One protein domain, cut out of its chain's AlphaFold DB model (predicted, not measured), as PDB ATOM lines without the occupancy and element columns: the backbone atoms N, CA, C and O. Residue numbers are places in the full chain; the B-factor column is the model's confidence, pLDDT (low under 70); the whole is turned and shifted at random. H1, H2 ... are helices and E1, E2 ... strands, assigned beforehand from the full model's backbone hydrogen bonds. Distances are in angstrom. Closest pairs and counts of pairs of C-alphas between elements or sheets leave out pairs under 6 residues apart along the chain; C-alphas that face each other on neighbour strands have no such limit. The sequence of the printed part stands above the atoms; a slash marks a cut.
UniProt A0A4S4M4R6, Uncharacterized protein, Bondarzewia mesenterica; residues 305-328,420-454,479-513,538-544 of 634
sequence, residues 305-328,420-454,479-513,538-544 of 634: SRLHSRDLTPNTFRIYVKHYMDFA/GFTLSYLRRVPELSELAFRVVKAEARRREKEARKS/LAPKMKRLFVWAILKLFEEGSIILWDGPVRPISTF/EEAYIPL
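This is residues 305 to 328, 420 to 454, 479 to 513 and 538 to 544 of the 634 residues of an uncharacterized protein of Bondarzewia mesenterica (UniProt A0A4S4M4R6). Two helices running opposite ways, H1 and the longer H3, lie side by side over part of H3, and H4 crosses both of them; the far part of H3, residues 445 to 454, sticks out as an arm. The short helix H2 packs on H4, and a small two-stranded sheet, E1 and E2, sits by the last residues of H1 and H4. The printed part has 101 residues, with four named helices and two named strands in the order H1 H2 H3 H4 E1 E2, the strands antiparallel, and its class is mostly helix. The whole is compact, with a radius of gyration of the C-alphas of 14.5 A, and only just elongated, spanning 50 by 33 by 24 A.

H1 is residues 314 to 326, 18.6 A from first to last C-alpha, and begins with C-alpha 314 at (-37.138, -45.466, -11.864). H2 is residues 423 to 428, 9.0 A. H3, residues 430 to 454, is 36.2 A long and ends with C-alpha 454 at (-33.905, -54.303, 8.966). H4 is residues 479 to 496, 25.7 A. E1 is residues 500 to 503, 9.3 A, and E2 is residues 540 to 543, 10.5 A, ending with C-alpha 543 at (-34.574, -37.096, -28.566).

H4 is the hub, touching three helices. It touches H1 at a steep tilt of 67 degrees, the same way, with C-alphas of Arg 318 and Ala 490 closest at 4.9 A. It touches H3, about perpendicular at 77 degrees, with C-alphas of Ala 436 and Met 483 closest at 5.7 A. It touches H2 at a steep tilt of 52 degrees, opposite ways, with C-alphas of Leu 423 and Phe 487 closest at 7.2 A. H1 touches H3 at a shallow tilt of 11 degrees, opposite ways, through residues 432 to 439 of H3 alone; the closest C-alphas, of Phe 317 and Ala 436, are 6.7 A apart. E1 and E2 are antiparallel neighbours, with N 503 and O 540 at 2.8 A and N 501 and O 542 at 3.1 A, within hydrogen-bond range. The closest C-alphas of H1 and E2, of Asp 326 and Pro 543, are 5.9 A apart. H3 is apart from both strands. In H1, H2, H3 and H4 every O i to N i+4 pair is within hydrogen-bond range.

The C-alphas of Ser 454 and Pro 506, the two farthest apart, are 49.9 A apart. Residues 329 to 419, 455 to 478 and 514 to 537 are not printed; the C-alpha gaps across these cuts are 10.9 A, 24.4 A and 20.7 A. The links from H2 to H3 and from H4 to E1 are tight. Mean pLDDT of the printed part is 94.7; residues 512 to 513 are under 70.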
ATOM      1  N   SER A 305     -51.213 -46.996 -15.989       88.38
ATOM      2  CA  SER A 305     -52.232 -47.594 -15.100       88.38
ATOM      3  C   SER A 305     -52.174 -49.134 -15.032       88.38
ATOM      4  O   SER A 305     -52.403 -49.713 -13.971       88.38
ATOM      5  N   ARG A 306     -51.750 -49.803 -16.111       92.12
ATOM      6  CA  ARG A 306     -51.695 -51.271 -16.235       92.12
ATOM      7  C   ARG A 306     -50.353 -51.886 -15.830       92.12
ATOM      8  O   ARG A 306     -50.223 -53.109 -15.850       92.12
ATOM      9  N   LEU A 307     -49.350 -51.079 -15.479       95.06
ATOM     10  CA  LEU A 307     -48.077 -51.593 -14.975       95.06
ATOM     11  C   LEU A 307     -48.240 -52.199 -13.578       95.06
ATOM     12  O   LEU A 307     -48.888 -51.621 -12.694       95.06
ATOM     13  N   HIS A 308     -47.611 -53.355 -13.367       96.88
ATOM     14  CA  HIS A 308     -47.601 -54.013 -12.067       96.88
ATOM     15  C   HIS A 308     -46.671 -53.284 -11.099       96.88
ATOM     16  O   HIS A 308     -45.672 -52.688 -11.492       96.88
ATOM     17  N   SER A 309     -46.917 -53.434  -9.797       95.31
ATOM     18  CA  SER A 309     -46.085 -52.838  -8.742       95.31
ATOM     19  C   SER A 309     -44.602 -53.232  -8.800       95.31
ATOM     20  O   SER A 309     -43.752 -52.486  -8.314       95.31
ATOM     21  N   ARG A 310     -44.276 -54.400  -9.375       96.19
ATOM     22  CA  ARG A 310     -42.889 -54.850  -9.585       96.19
ATOM     23  C   ARG A 310     -42.187 -54.056 -10.696       96.19
ATOM     24  O   ARG A 310     -40.998 -53.798 -10.589       96.19
ATOM     25  N   ASP A 311     -42.955 -53.611 -11.688       97.38
ATOM     26  CA  ASP A 311     -42.473 -52.891 -12.868       97.38
ATOM     27  C   ASP A 311     -42.397 -51.377 -12.617       97.38
ATOM     28  O   ASP A 311     -41.783 -50.654 -13.394       97.38
ATOM     29  N   LEU A 312     -42.993 -50.871 -11.529       97.94
ATOM     30  CA  LEU A 312     -42.920 -49.462 -11.124       97.94
ATOM     31  C   LEU A 312     -41.531 -49.132 -10.556       97.94
ATOM     32  O   LEU A 312     -41.339 -49.065  -9.341       97.94
ATOM     33  N   THR A 313     -40.546 -48.979 -11.433       98.06
ATOM     34  CA  THR A 313     -39.158 -48.646 -11.087       98.06
ATOM     35  C   THR A 313     -38.739 -47.323 -11.734       98.06
ATOM     36  O   THR A 313     -39.333 -46.932 -12.745       98.06
ATOM     37  N   PRO A 314     -37.702 -46.644 -11.208       98.19
ATOM     38  CA  PRO A 314     -37.138 -45.466 -11.864       98.19
ATOM     39  C   PRO A 314     -36.718 -45.740 -13.313       98.19
ATOM     40  O   PRO A 314     -37.020 -44.948 -14.201       98.19
ATOM     41  N   ASN A 315     -36.113 -46.899 -13.591       98.12
ATOM     42  CA  ASN A 315     -35.701 -47.255 -14.950       98.12
ATOM     43  C   ASN A 315     -36.896 -47.419 -15.904       98.12
ATOM     44  O   ASN A 315     -36.847 -46.938 -17.032       98.12
ATOM     45  N   THR A 316     -37.997 -48.025 -15.449       97.75
ATOM     46  CA  THR A 316     -39.235 -48.087 -16.245       97.75
ATOM     47  C   THR A 316     -39.747 -46.688 -16.558       97.75
ATOM     48  O   THR A 316     -40.101 -46.408 -17.696       97.75
ATOM     49  N   PHE A 317     -39.747 -45.784 -15.578       98.38
ATOM     50  CA  PHE A 317     -40.155 -44.402 -15.804       98.38
ATOM     51  C   PHE A 317     -39.280 -43.703 -16.857       98.38
ATOM     52  O   PHE A 317     -39.815 -43.090 -17.776       98.38
ATOM     53  N   ARG A 318     -37.955 -43.876 -16.795       98.12
ATOM     54  CA  ARG A 318     -37.008 -43.358 -17.797       98.12
ATOM     55  C   ARG A 318     -37.320 -43.841 -19.219       98.12
ATOM     56  O   ARG A 318     -37.315 -43.037 -20.145       98.12
ATOM     57  N   ILE A 319     -37.650 -45.125 -19.386       97.50
ATOM     58  CA  ILE A 319     -38.051 -45.697 -20.684       97.50
ATOM     59  C   ILE A 319     -39.314 -45.005 -21.223       97.50
ATOM     60  O   ILE A 319     -39.385 -44.706 -22.412       97.50
ATOM     61  N   TYR A 320     -40.292 -44.711 -20.361       97.94
ATOM     62  CA  TYR A 320     -41.519 -44.011 -20.763       97.94
ATOM     63  C   TYR A 320     -41.265 -42.547 -21.118       97.94
ATOM     64  O   TYR A 320     -41.860 -42.063 -22.075       97.94
ATOM     65  N   VAL A 321     -40.375 -41.858 -20.395       97.94
ATOM     66  CA  VAL A 321     -39.956 -40.491 -20.746       97.94
ATOM     67  C   VAL A 321     -39.341 -40.480 -22.145       97.94
ATOM     68  O   VAL A 321     -39.784 -39.703 -22.986       97.94
ATOM     69  N   LYS A 322     -38.400 -41.394 -22.428       97.06
ATOM     70  CA  LYS A 322     -37.786 -41.507 -23.758       97.06
ATOM     71  C   LYS A 322     -38.824 -41.799 -24.843       97.06
ATOM     72  O   LYS A 322     -38.896 -41.076 -25.826       97.06
ATOM     73  N   HIS A 323     -39.664 -42.811 -24.634       96.50
ATOM     74  CA  HIS A 323     -40.717 -43.168 -25.584       96.50
ATOM     75  C   HIS A 323     -41.668 -41.996 -25.840       96.50
ATOM     76  O   HIS A 323     -42.063 -41.752 -26.973       96.50
ATOM     77  N   TYR A 324     -42.051 -41.249 -24.804       96.69
ATOM     78  CA  TYR A 324     -42.884 -40.071 -24.997       96.69
ATOM     79  C   TYR A 324     -42.176 -39.007 -25.845       96.69
ATOM     80  O   TYR A 324     -42.810 -38.450 -26.728       96.69
ATOM     81  N   MET A 325     -40.884 -38.742 -25.626       96.44
ATOM     82  CA  MET A 325     -40.128 -37.781 -26.442       96.44
ATOM     83  C   MET A 325     -40.015 -38.232 -27.906       96.44
ATOM     84  O   MET A 325     -40.237 -37.417 -28.798       96.44
ATOM     85  N   ASP A 326     -39.740 -39.519 -28.146       94.50
ATOM     86  CA  ASP A 326     -39.611 -40.102 -29.492       94.50
ATOM     87  C   ASP A 326     -40.936 -40.056 -30.286       94.50
ATOM     88  O   ASP A 326     -40.923 -39.906 -31.506       94.50
ATOM     89  N   PHE A 327     -42.082 -40.187 -29.603       93.31
ATOM     90  CA  PHE A 327     -43.414 -40.307 -30.220       93.31
ATOM     91  C   PHE A 327     -44.376 -39.185 -29.831       93.31
ATOM     92  O   PHE A 327     -45.596 -39.345 -29.940       93.31
ATOM     93  N   ALA A 328     -43.857 -38.062 -29.334       92.88
ATOM     94  CA  ALA A 328     -44.703 -36.956 -28.923       92.88
ATOM     95  C   ALA A 328     -45.519 -36.478 -30.129       92.88
ATOM     96  O   ALA A 328     -44.935 -36.282 -31.200       92.88
ATOM     97  N   GLY A 420     -37.992 -28.508 -28.725       95.81
ATOM     98  CA  GLY A 420     -37.388 -29.043 -27.510       95.81
ATOM     99  C   GLY A 420     -38.398 -29.291 -26.394       95.81
ATOM    100  O   GLY A 420     -39.418 -28.612 -26.273       95.81
ATOM    101  N   PHE A 421     -38.104 -30.272 -25.551       97.00
ATOM    102  CA  PHE A 421     -38.865 -30.610 -24.358       97.00
ATOM    103  C   PHE A 421     -38.166 -30.042 -23.128       97.00
ATOM    104  O   PHE A 421     -37.027 -30.404 -22.845       97.00
ATOM    105  N   THR A 422     -38.862 -29.205 -22.367       97.00
ATOM    106  CA  THR A 422     -38.390 -28.747 -21.057       97.00
ATOM    107  C   THR A 422     -38.825 -29.715 -19.954       97.00
ATOM    108  O   THR A 422     -39.788 -30.484 -20.104       97.00
ATOM    109  N   LEU A 423     -38.149 -29.680 -18.804       96.25
ATOM    110  CA  LEU A 423     -38.537 -30.482 -17.639       96.25
ATOM    111  C   LEU A 423     -39.964 -30.133 -17.163       96.25
ATOM    112  O   LEU A 423     -40.745 -31.033 -16.831       96.25
ATOM    113  N   SER A 424     -40.335 -28.854 -17.145       94.69
ATOM    114  CA  SER A 424     -41.686 -28.392 -16.804       94.69
ATOM    115  C   SER A 424     -42.749 -28.891 -17.787       94.69
ATOM    116  O   SER A 424     -43.843 -29.262 -17.350       94.69
ATOM    117  N   TYR A 425     -42.445 -28.961 -19.088       95.31
ATOM    118  CA  TYR A 425     -43.335 -29.549 -20.091       95.31
ATOM    119  C   TYR A 425     -43.572 -31.039 -19.808       95.31
ATOM    120  O   TYR A 425     -44.719 -31.463 -19.667       95.31
ATOM    121  N   LEU A 426     -42.503 -31.826 -19.632       96.44
ATOM    122  CA  LEU A 426     -42.596 -33.274 -19.387       96.44
ATOM    123  C   LEU A 426     -43.375 -33.612 -18.106       96.44
ATOM    124  O   LEU A 426     -44.097 -34.608 -18.064       96.44
ATOM    125  N   ARG A 427     -43.281 -32.771 -17.069       95.44
ATOM    126  CA  ARG A 427     -44.039 -32.943 -15.816       95.44
ATOM    127  C   ARG A 427     -45.544 -32.729 -15.968       95.44
ATOM    128  O   ARG A 427     -46.292 -33.254 -15.147       95.44
ATOM    129  N   ARG A 428     -45.979 -31.964 -16.974       93.38
ATOM    130  CA  ARG A 428     -47.400 -31.699 -17.263       93.38
ATOM    131  C   ARG A 428     -48.037 -32.755 -18.158       93.38
ATOM    132  O   ARG A 428     -49.256 -32.774 -18.279       93.38
ATOM    133  N   VAL A 429     -47.238 -33.636 -18.758       94.38
ATOM    134  CA  VAL A 429     -47.741 -34.769 -19.539       94.38
ATOM    135  C   VAL A 429     -48.504 -35.707 -18.595       94.38
ATOM    136  O   VAL A 429     -47.873 -36.287 -17.700       94.38
ATOM    137  N   PRO A 430     -49.835 -35.865 -18.746       92.06
ATOM    138  CA  PRO A 430     -50.659 -36.593 -17.783       92.06
ATOM    139  C   PRO A 430     -50.153 -38.014 -17.524       92.06
ATOM    140  O   PRO A 430     -49.988 -38.411 -16.371       92.06
ATOM    141  N   GLU A 431     -49.793 -38.738 -18.580       94.38
ATOM    142  CA  GLU A 431     -49.344 -40.129 -18.529       94.38
ATOM    143  C   GLU A 431     -48.011 -40.271 -17.781       94.38
ATOM    144  O   GLU A 431     -47.841 -41.177 -16.957       94.38
ATOM    145  N   LEU A 432     -47.063 -39.357 -18.024       96.62
ATOM    146  CA  LEU A 432     -45.777 -39.344 -17.322       96.62
ATOM    147  C   LEU A 432     -45.956 -38.920 -15.862       96.62
ATOM    148  O   LEU A 432     -45.335 -39.504 -14.974       96.62
ATOM    149  N   SER A 433     -46.819 -37.940 -15.591       94.81
ATOM    150  CA  SER A 433     -47.094 -37.471 -14.231       94.81
ATOM    151  C   SER A 433     -47.739 -38.567 -13.366       94.81
ATOM    152  O   SER A 433     -47.301 -38.798 -12.235       94.81
ATOM    153  N   GLU A 434     -48.698 -39.319 -13.921       94.25
ATOM    154  CA  GLU A 434     -49.335 -40.457 -13.258       94.25
ATOM    155  C   GLU A 434     -48.302 -41.555 -12.971       94.25
ATOM    156  O   GLU A 434     -48.220 -42.068 -11.848       94.25
ATOM    157  N   LEU A 435     -47.468 -41.892 -13.961       97.00
ATOM    158  CA  LEU A 435     -46.428 -42.901 -13.791       97.00
ATOM    159  C   LEU A 435     -45.416 -42.492 -12.715       97.00
ATOM    160  O   LEU A 435     -45.112 -43.296 -11.833       97.00
ATOM    161  N   ALA A 436     -44.937 -41.247 -12.743       97.19
ATOM    162  CA  ALA A 436     -44.009 -40.711 -11.753       97.19
ATOM    163  C   ALA A 436     -44.584 -40.806 -10.335       97.19
ATOM    164  O   ALA A 436     -43.911 -41.291  -9.422       97.19
ATOM    165  N   PHE A 437     -45.845 -40.406 -10.150       95.62
ATOM    166  CA  PHE A 437     -46.537 -40.514  -8.867       95.62
ATOM    167  C   PHE A 437     -46.569 -41.962  -8.367       95.62
ATOM    168  O   PHE A 437     -46.217 -42.255  -7.217       95.62
ATOM    169  N   ARG A 438     -46.947 -42.899  -9.245       95.94
ATOM    170  CA  ARG A 438     -47.019 -44.324  -8.909       95.94
ATOM    171  C   ARG A 438     -45.652 -44.912  -8.575       95.94
ATOM    172  O   ARG A 438     -45.562 -45.687  -7.622       95.94
ATOM    173  N   VAL A 439     -44.603 -44.535  -9.306       97.44
ATOM    174  CA  VAL A 439     -43.224 -44.968  -9.040       97.44
ATOM    175  C   VAL A 439     -42.746 -44.438  -7.692       97.44
ATOM    176  O   VAL A 439     -42.304 -45.234  -6.869       97.44
ATOM    177  N   VAL A 440     -42.924 -43.147  -7.398       96.69
ATOM    178  CA  VAL A 440     -42.540 -42.556  -6.102       96.69
ATOM    179  C   VAL A 440     -43.270 -43.230  -4.935       96.69
ATOM    180  O   VAL A 440     -42.655 -43.541  -3.913       96.69
ATOM    181  N   LYS A 441     -44.571 -43.509  -5.077       94.38
ATOM    182  CA  LYS A 441     -45.357 -44.207  -4.046       94.38
ATOM    183  C   LYS A 441     -44.899 -45.657  -3.854       94.38
ATOM    184  O   LYS A 441     -44.813 -46.131  -2.720       94.38
ATOM    185  N   ALA A 442     -44.604 -46.366  -4.944       95.75
ATOM    186  CA  ALA A 442     -44.081 -47.729  -4.891       95.75
ATOM    187  C   ALA A 442     -42.690 -47.777  -4.241       95.75
ATOM    188  O   ALA A 442     -42.450 -48.632  -3.390       95.75
ATOM    189  N   GLU A 443     -41.812 -46.833  -4.582       96.31
ATOM    190  CA  GLU A 443     -40.474 -46.663  -4.012       96.31
ATOM    191  C   GLU A 443     -40.537 -46.406  -2.499       96.31
ATOM    192  O   GLU A 443     -39.873 -47.089  -1.720       96.31
ATOM    193  N   ALA A 444     -41.399 -45.478  -2.064       94.06
ATOM    194  CA  ALA A 444     -41.614 -45.189  -0.647       94.06
ATOM    195  C   ALA A 444     -42.069 -46.441   0.118       94.06
ATOM    196  O   ALA A 444     -41.534 -46.753   1.181       94.06
ATOM    197  N   ARG A 445     -42.989 -47.219  -0.468       95.12
ATOM    198  CA  ARG A 445     -43.448 -48.489   0.108       95.12
ATOM    199  C   ARG A 445     -42.351 -49.562   0.135       95.12
ATOM    200  O   ARG A 445     -42.353 -50.382   1.050       95.12
ATOM    201  N   ARG A 446     -41.435 -49.603  -0.845       95.38
ATOM    202  CA  ARG A 446     -40.271 -50.515  -0.821       95.38
ATOM    203  C   ARG A 446     -39.326 -50.150   0.320       95.38
ATOM    204  O   ARG A 446     -39.036 -51.019   1.134       95.38
ATOM    205  N   ARG A 447     -38.971 -48.867   0.454       94.06
ATOM    206  CA  ARG A 447     -38.110 -48.385   1.548       94.06
ATOM    207  C   ARG A 447     -38.714 -48.622   2.927       94.06
ATOM    208  O   ARG A 447     -38.000 -49.029   3.834       94.06
ATOM    209  N   GLU A 448     -40.022 -48.433   3.090       93.56
ATOM    210  CA  GLU A 448     -40.698 -48.738   4.357       93.56
ATOM    211  C   GLU A 448     -40.617 -50.235   4.697       93.56
ATOM    212  O   GLU A 448     -40.332 -50.611   5.834       93.56
ATOM    213  N   LYS A 449     -40.828 -51.116   3.710       94.94
ATOM    214  CA  LYS A 449     -40.698 -52.567   3.907       94.94
ATOM    215  C   LYS A 449     -39.263 -52.981   4.231       94.94
ATOM    216  O   LYS A 449     -39.079 -53.855   5.072       94.94
ATOM    217  N   GLU A 450     -38.271 -52.390   3.574       94.88
ATOM    218  CA  GLU A 450     -36.849 -52.631   3.850       94.88
ATOM    219  C   GLU A 450     -36.472 -52.165   5.259       94.88
ATOM    220  O   GLU A 450     -35.875 -52.940   5.998       94.88
ATOM    221  N   ALA A 451     -36.935 -50.982   5.680       92.88
ATOM    222  CA  ALA A 451     -36.730 -50.467   7.034       92.88
ATOM    223  C   ALA A 451     -37.359 -51.371   8.113       92.88
ATOM    224  O   ALA A 451     -36.739 -51.647   9.141       92.88
ATOM    225  N   ARG A 452     -38.570 -51.896   7.866       92.44
ATOM    226  CA  ARG A 452     -39.208 -52.876   8.762       92.44
ATOM    227  C   ARG A 452     -38.415 -54.183   8.819       92.44
ATOM    228  O   ARG A 452     -38.167 -54.691   9.905       92.44
ATOM    229  N   LYS A 453     -37.960 -54.703   7.674       94.00
ATOM    230  CA  LYS A 453     -37.134 -55.921   7.627       94.00
ATOM    231  C   LYS A 453     -35.801 -55.749   8.356       94.00
ATOM    232  O   LYS A 453     -35.413 -56.659   9.079       94.00
ATOM    233  N   SER A 454     -35.143 -54.592   8.230       91.31
ATOM    234  CA  SER A 454     -33.905 -54.303   8.966       91.31
ATOM    235  C   SER A 454     -34.115 -54.172  10.477       91.31
ATOM    236  O   SER A 454     -33.193 -54.448  11.230       91.31
ATOM    237  N   LEU A 479     -44.915 -35.371  -1.996       89.62
ATOM    238  CA  LEU A 479     -44.782 -36.208  -3.189       89.62
ATOM    239  C   LEU A 479     -44.232 -35.418  -4.388       89.62
ATOM    240  O   LEU A 479     -43.429 -35.955  -5.150       89.62
ATOM    241  N   ALA A 480     -44.585 -34.136  -4.517       89.25
ATOM    242  CA  ALA A 480     -44.186 -33.303  -5.652       89.25
ATOM    243  C   ALA A 480     -42.653 -33.119  -5.795       89.25
ATOM    244  O   ALA A 480     -42.139 -33.373  -6.889       89.25
ATOM    245  N   PRO A 481     -41.874 -32.785  -4.740       92.19
ATOM    246  CA  PRO A 481     -40.408 -32.751  -4.817       92.19
ATOM    247  C   PRO A 481     -39.770 -34.087  -5.219       92.19
ATOM    248  O   PRO A 481     -38.796 -34.120  -5.973       92.19
ATOM    249  N   LYS A 482     -40.329 -35.209  -4.748       94.31
ATOM    250  CA  LYS A 482     -39.859 -36.557  -5.107       94.31
ATOM    251  C   LYS A 482     -40.127 -36.869  -6.577       94.31
ATOM    252  O   LYS A 482     -39.241 -37.386  -7.252       94.31
ATOM    253  N   MET A 483     -41.303 -36.501  -7.084       95.19
ATOM    254  CA  MET A 483     -41.622 -36.616  -8.508       95.19
ATOM    255  C   MET A 483     -40.676 -35.753  -9.346       95.19
ATOM    256  O   MET A 483     -40.079 -36.268 -10.283       95.19
ATOM    257  N   LYS A 484     -40.456 -34.481  -8.977       94.94
ATOM    258  CA  LYS A 484     -39.502 -33.604  -9.677       94.94
ATOM    259  C   LYS A 484     -38.106 -34.234  -9.745       94.94
ATOM    260  O   LYS A 484     -37.530 -34.290 -10.826       94.94
ATOM    261  N   ARG A 485     -37.589 -34.764  -8.628       96.00
ATOM    262  CA  ARG A 485     -36.291 -35.464  -8.597       96.00
ATOM    263  C   ARG A 485     -36.253 -36.690  -9.506       96.00
ATOM    264  O   ARG A 485     -35.233 -36.917 -10.144       96.00
ATOM    265  N   LEU A 486     -37.346 -37.447  -9.596       97.19
ATOM    266  CA  LEU A 486     -37.444 -38.594 -10.501       97.19
ATOM    267  C   LEU A 486     -37.379 -38.171 -11.979       97.19
ATOM    268  O   LEU A 486     -36.674 -38.815 -12.752       97.19
ATOM    269  N   PHE A 487     -38.061 -37.086 -12.366       97.62
ATOM    270  CA  PHE A 487     -37.954 -36.520 -13.718       97.62
ATOM    271  C   PHE A 487     -36.533 -36.043 -14.030       97.62
ATOM    272  O   PHE A 487     -35.977 -36.444 -15.046       97.62
ATOM    273  N   VAL A 488     -35.924 -35.254 -13.137       96.94
ATOM    274  CA  VAL A 488     -34.540 -34.771 -13.304       96.94
ATOM    275  C   VAL A 488     -33.572 -35.942 -13.455       96.94
ATOM    276  O   VAL A 488     -32.775 -35.966 -14.384       96.94
ATOM    277  N   TRP A 489     -33.678 -36.950 -12.587       97.94
ATOM    278  CA  TRP A 489     -32.854 -38.155 -12.673       97.94
ATOM    279  C   TRP A 489     -33.025 -38.881 -14.014       97.94
ATOM    280  O   TRP A 489     -32.033 -39.301 -14.605       97.94
ATOM    281  N   ALA A 490     -34.258 -39.014 -14.513       98.25
ATOM    282  CA  ALA A 490     -34.522 -39.689 -15.781       98.25
ATOM    283  C   ALA A 490     -33.918 -38.930 -16.973       98.25
ATOM    284  O   ALA A 490     -33.302 -39.561 -17.828       98.25
ATOM    285  N   ILE A 491     -34.053 -37.600 -17.003       98.06
ATOM    286  CA  ILE A 491     -33.477 -36.736 -18.046       98.06
ATOM    287  C   ILE A 491     -31.950 -36.805 -18.009       98.06
ATOM    288  O   ILE A 491     -31.340 -37.109 -19.028       98.06
ATOM    289  N   LEU A 492     -31.333 -36.630 -16.835       97.38
ATOM    290  CA  LEU A 492     -29.876 -36.725 -16.690       97.38
ATOM    291  C   LEU A 492     -29.351 -38.087 -17.144       97.38
ATOM    292  O   LEU A 492     -28.349 -38.149 -17.844       97.38
ATOM    293  N   LYS A 493     -30.051 -39.181 -16.816       97.94
ATOM    294  CA  LYS A 493     -29.662 -40.516 -17.285       97.94
ATOM    295  C   LYS A 493     -29.783 -40.668 -18.797       97.94
ATOM    296  O   LYS A 493     -28.883 -41.225 -19.408       97.94
ATOM    297  N   LEU A 494     -30.852 -40.160 -19.406       97.88
ATOM    298  CA  LEU A 494     -30.994 -40.174 -20.864       97.88
ATOM    299  C   LEU A 494     -29.918 -39.323 -21.556       97.88
ATOM    300  O   LEU A 494     -29.442 -39.708 -22.621       97.88
ATOM    301  N   PHE A 495     -29.526 -38.202 -20.952       97.19
ATOM    302  CA  PHE A 495     -28.471 -37.327 -21.456       97.19
ATOM    303  C   PHE A 495     -27.081 -37.966 -21.321       97.19
ATOM    304  O   PHE A 495     -26.316 -37.992 -22.279       97.19
ATOM    305  N   GLU A 496     -26.768 -38.557 -20.164       96.56
ATOM    306  CA  GLU A 496     -25.531 -39.320 -19.933       96.56
ATOM    307  C   GLU A 496     -25.387 -40.498 -20.906       96.56
ATOM    308  O   GLU A 496     -24.285 -40.779 -21.374       96.56
ATOM    309  N   GLU A 497     -26.497 -41.172 -21.221       95.94
ATOM    310  CA  GLU A 497     -26.558 -42.255 -22.208       95.94
ATOM    311  C   GLU A 497     -26.415 -41.760 -23.657       95.94
ATOM    312  O   GLU A 497     -26.268 -42.581 -24.560       95.94
ATOM    313  N   GLY A 498     -26.489 -40.447 -23.905       96.12
ATOM    314  CA  GLY A 498     -26.510 -39.873 -25.251       96.12
ATOM    315  C   GLY A 498     -27.800 -40.171 -26.021       96.12
ATOM    316  O   GLY A 498     -27.807 -40.118 -27.243       96.12
ATOM    317  N   SER A 499     -28.892 -40.518 -25.329       97.06
ATOM    318  CA  SER A 499     -30.211 -40.769 -25.936       97.06
ATOM    319  C   SER A 499     -31.014 -39.489 -26.193       97.06
ATOM    320  O   SER A 499     -31.977 -39.502 -26.961       97.06
ATOM    321  N   ILE A 500     -30.650 -38.400 -25.520       97.81
ATOM    322  CA  ILE A 500     -31.175 -37.048 -25.726       97.81
ATOM    323  C   ILE A 500     -29.996 -36.072 -25.730       97.81
ATOM    324  O   ILE A 500     -28.957 -36.366 -25.136       97.81
ATOM    325  N   ILE A 501     -30.166 -34.911 -26.354       97.25
ATOM    326  CA  ILE A 501     -29.170 -33.830 -26.376       97.25
ATOM    327  C   ILE A 501     -29.803 -32.505 -25.941       97.25
ATOM    328  O   ILE A 501     -31.032 -32.382 -25.945       97.25
ATOM    329  N   LEU A 502     -28.965 -31.533 -25.574       97.00
ATOM    330  CA  LEU A 502     -29.391 -30.158 -25.310       97.00
ATOM    331  C   LEU A 502     -29.883 -29.490 -26.600       97.00
ATOM    332  O   LEU A 502     -29.375 -29.764 -27.691       97.00
ATOM    333  N   TRP A 503     -30.893 -28.639 -26.459       95.94
ATOM    334  CA  TRP A 503     -31.572 -27.969 -27.556       95.94
ATOM    335  C   TRP A 503     -31.693 -26.473 -27.288       95.94
ATOM    336  O   TRP A 503     -32.425 -26.065 -26.390       95.94
ATOM    337  N   ASP A 504     -31.042 -25.676 -28.130       94.50
ATOM    338  CA  ASP A 504     -31.078 -24.209 -28.059       94.50
ATOM    339  C   ASP A 504     -32.177 -23.592 -28.946       94.50
ATOM    340  O   ASP A 504     -32.312 -22.375 -29.045       94.50
ATOM    341  N   GLY A 505     -32.947 -24.427 -29.650       93.69
ATOM    342  CA  GLY A 505     -34.009 -23.979 -30.544       93.69
ATOM    343  C   GLY A 505     -35.352 -23.748 -29.834       93.69
ATOM    344  O   GLY A 505     -35.444 -23.764 -28.606       93.69
ATOM    345  N   PRO A 506     -36.449 -23.588 -30.597       94.50
ATOM    346  CA  PRO A 506     -37.766 -23.348 -30.022       94.50
ATOM    347  C   PRO A 506     -38.205 -24.505 -29.117       94.50
ATOM    348  O   PRO A 506     -38.014 -25.684 -29.432       94.50
ATOM    349  N   VAL A 507     -38.825 -24.165 -27.989       94.38
ATOM    350  CA  VAL A 507     -39.354 -25.129 -27.019       94.38
ATOM    351  C   VAL A 507     -40.827 -25.412 -27.275       94.38
ATOM    352  O   VAL A 507     -41.563 -24.576 -27.800       94.38
ATOM    353  N   ARG A 508     -41.286 -26.605 -26.894       92.62
ATOM    354  CA  ARG A 508     -42.698 -26.966 -27.021       92.62
ATOM    355  C   ARG A 508     -43.554 -26.035 -26.162       92.62
ATOM    356  O   ARG A 508     -43.344 -25.976 -24.949       92.62
ATOM    357  N   PRO A 509     -44.570 -25.374 -26.745       91.62
ATOM    358  CA  PRO A 509     -45.443 -24.506 -25.979       91.62
ATOM    359  C   PRO A 509     -46.250 -25.350 -25.001       91.62
ATOM    360  O   PRO A 509     -46.928 -26.319 -25.383       91.62
ATOM    361  N   ILE A 510     -46.181 -24.966 -23.732       87.44
ATOM    362  CA  ILE A 510     -46.973 -25.568 -22.671       87.44
ATOM    363  C   ILE A 510     -48.435 -25.243 -22.931       87.44
ATOM    364  O   ILE A 510     -48.811 -24.101 -23.170       87.44
ATOM    365  N   SER A 511     -49.258 -26.289 -22.918       80.56
ATOM    366  CA  SER A 511     -50.700 -26.154 -23.055       80.56
ATOM    367  C   SER A 511     -51.238 -25.390 -21.843       80.56
ATOM    368  O   SER A 511     -51.413 -25.967 -20.772       80.56
ATOM    369  N   THR A 512     -51.486 -24.092 -22.004       67.44
ATOM    370  CA  THR A 512     -52.130 -23.224 -21.001       67.44
ATOM    371  C   THR A 512     -53.617 -23.534 -20.824       67.44
ATOM    372  O   THR A 512     -54.290 -22.883 -20.034       67.44
ATOM    373  N   PHE A 513     -54.138 -24.570 -21.495       59.19
ATOM    374  CA  PHE A 513     -55.511 -25.057 -21.327       59.19
ATOM    375  C   PHE A 513     -55.847 -25.468 -19.881       59.19
ATOM    376  O   PHE A 513     -57.020 -25.570 -19.531       59.19
ATOM    377  N   GLU A 538     -34.871 -22.500 -18.434       94.69
ATOM    378  CA  GLU A 538     -35.004 -23.951 -18.370       94.69
ATOM    379  C   GLU A 538     -34.421 -24.617 -19.622       94.69
ATOM    380  O   GLU A 538     -34.914 -24.425 -20.732       94.69
ATOM    381  N   GLU A 539     -33.402 -25.459 -19.425       96.12
ATOM    382  CA  GLU A 539     -32.805 -26.265 -20.491       96.12
ATOM    383  C   GLU A 539     -33.870 -27.092 -21.226       96.12
ATOM    384  O   GLU A 539     -34.736 -27.742 -20.618       96.12
ATOM    385  N   ALA A 540     -33.778 -27.096 -22.554       96.56
ATOM    386  CA  ALA A 540     -34.605 -27.926 -23.408       96.56
ATOM    387  C   ALA A 540     -33.795 -29.086 -23.977       96.56
ATOM    388  O   ALA A 540     -32.594 -28.987 -24.225       96.56
ATOM    389  N   TYR A 541     -34.482 -30.200 -24.202       97.62
ATOM    390  CA  TYR A 541     -33.875 -31.429 -24.689       97.62
ATOM    391  C   TYR A 541     -34.639 -31.954 -25.894       97.62
ATOM    392  O   TYR A 541     -35.866 -31.863 -25.939       97.62
ATOM    393  N   ILE A 542     -33.946 -32.575 -26.841       97.00
ATOM    394  CA  ILE A 542     -34.579 -33.313 -27.943       97.00
ATOM    395  C   ILE A 542     -34.118 -34.772 -27.953       97.00
ATOM    396  O   ILE A 542     -32.987 -35.061 -27.547       97.00
ATOM    397  N   PRO A 543     -34.981 -35.712 -28.379       97.19
ATOM    398  CA  PRO A 543     -34.574 -37.096 -28.566       97.19
ATOM    399  C   PRO A 543     -33.551 -37.207 -29.696       97.19
ATOM    400  O   PRO A 543     -33.756 -36.668 -30.784       97.19
ATOM    401  N   LEU A 544     -32.462 -37.938 -29.452       96.75
ATOM    402  CA  LEU A 544     -31.458 -38.215 -30.474       96.75
ATOM    403  C   LEU A 544     -31.920 -39.401 -31.328       96.75
ATOM    404  O   LEU A 544     -31.582 -40.554 -31.060       96.75
TER     405      LEU A 544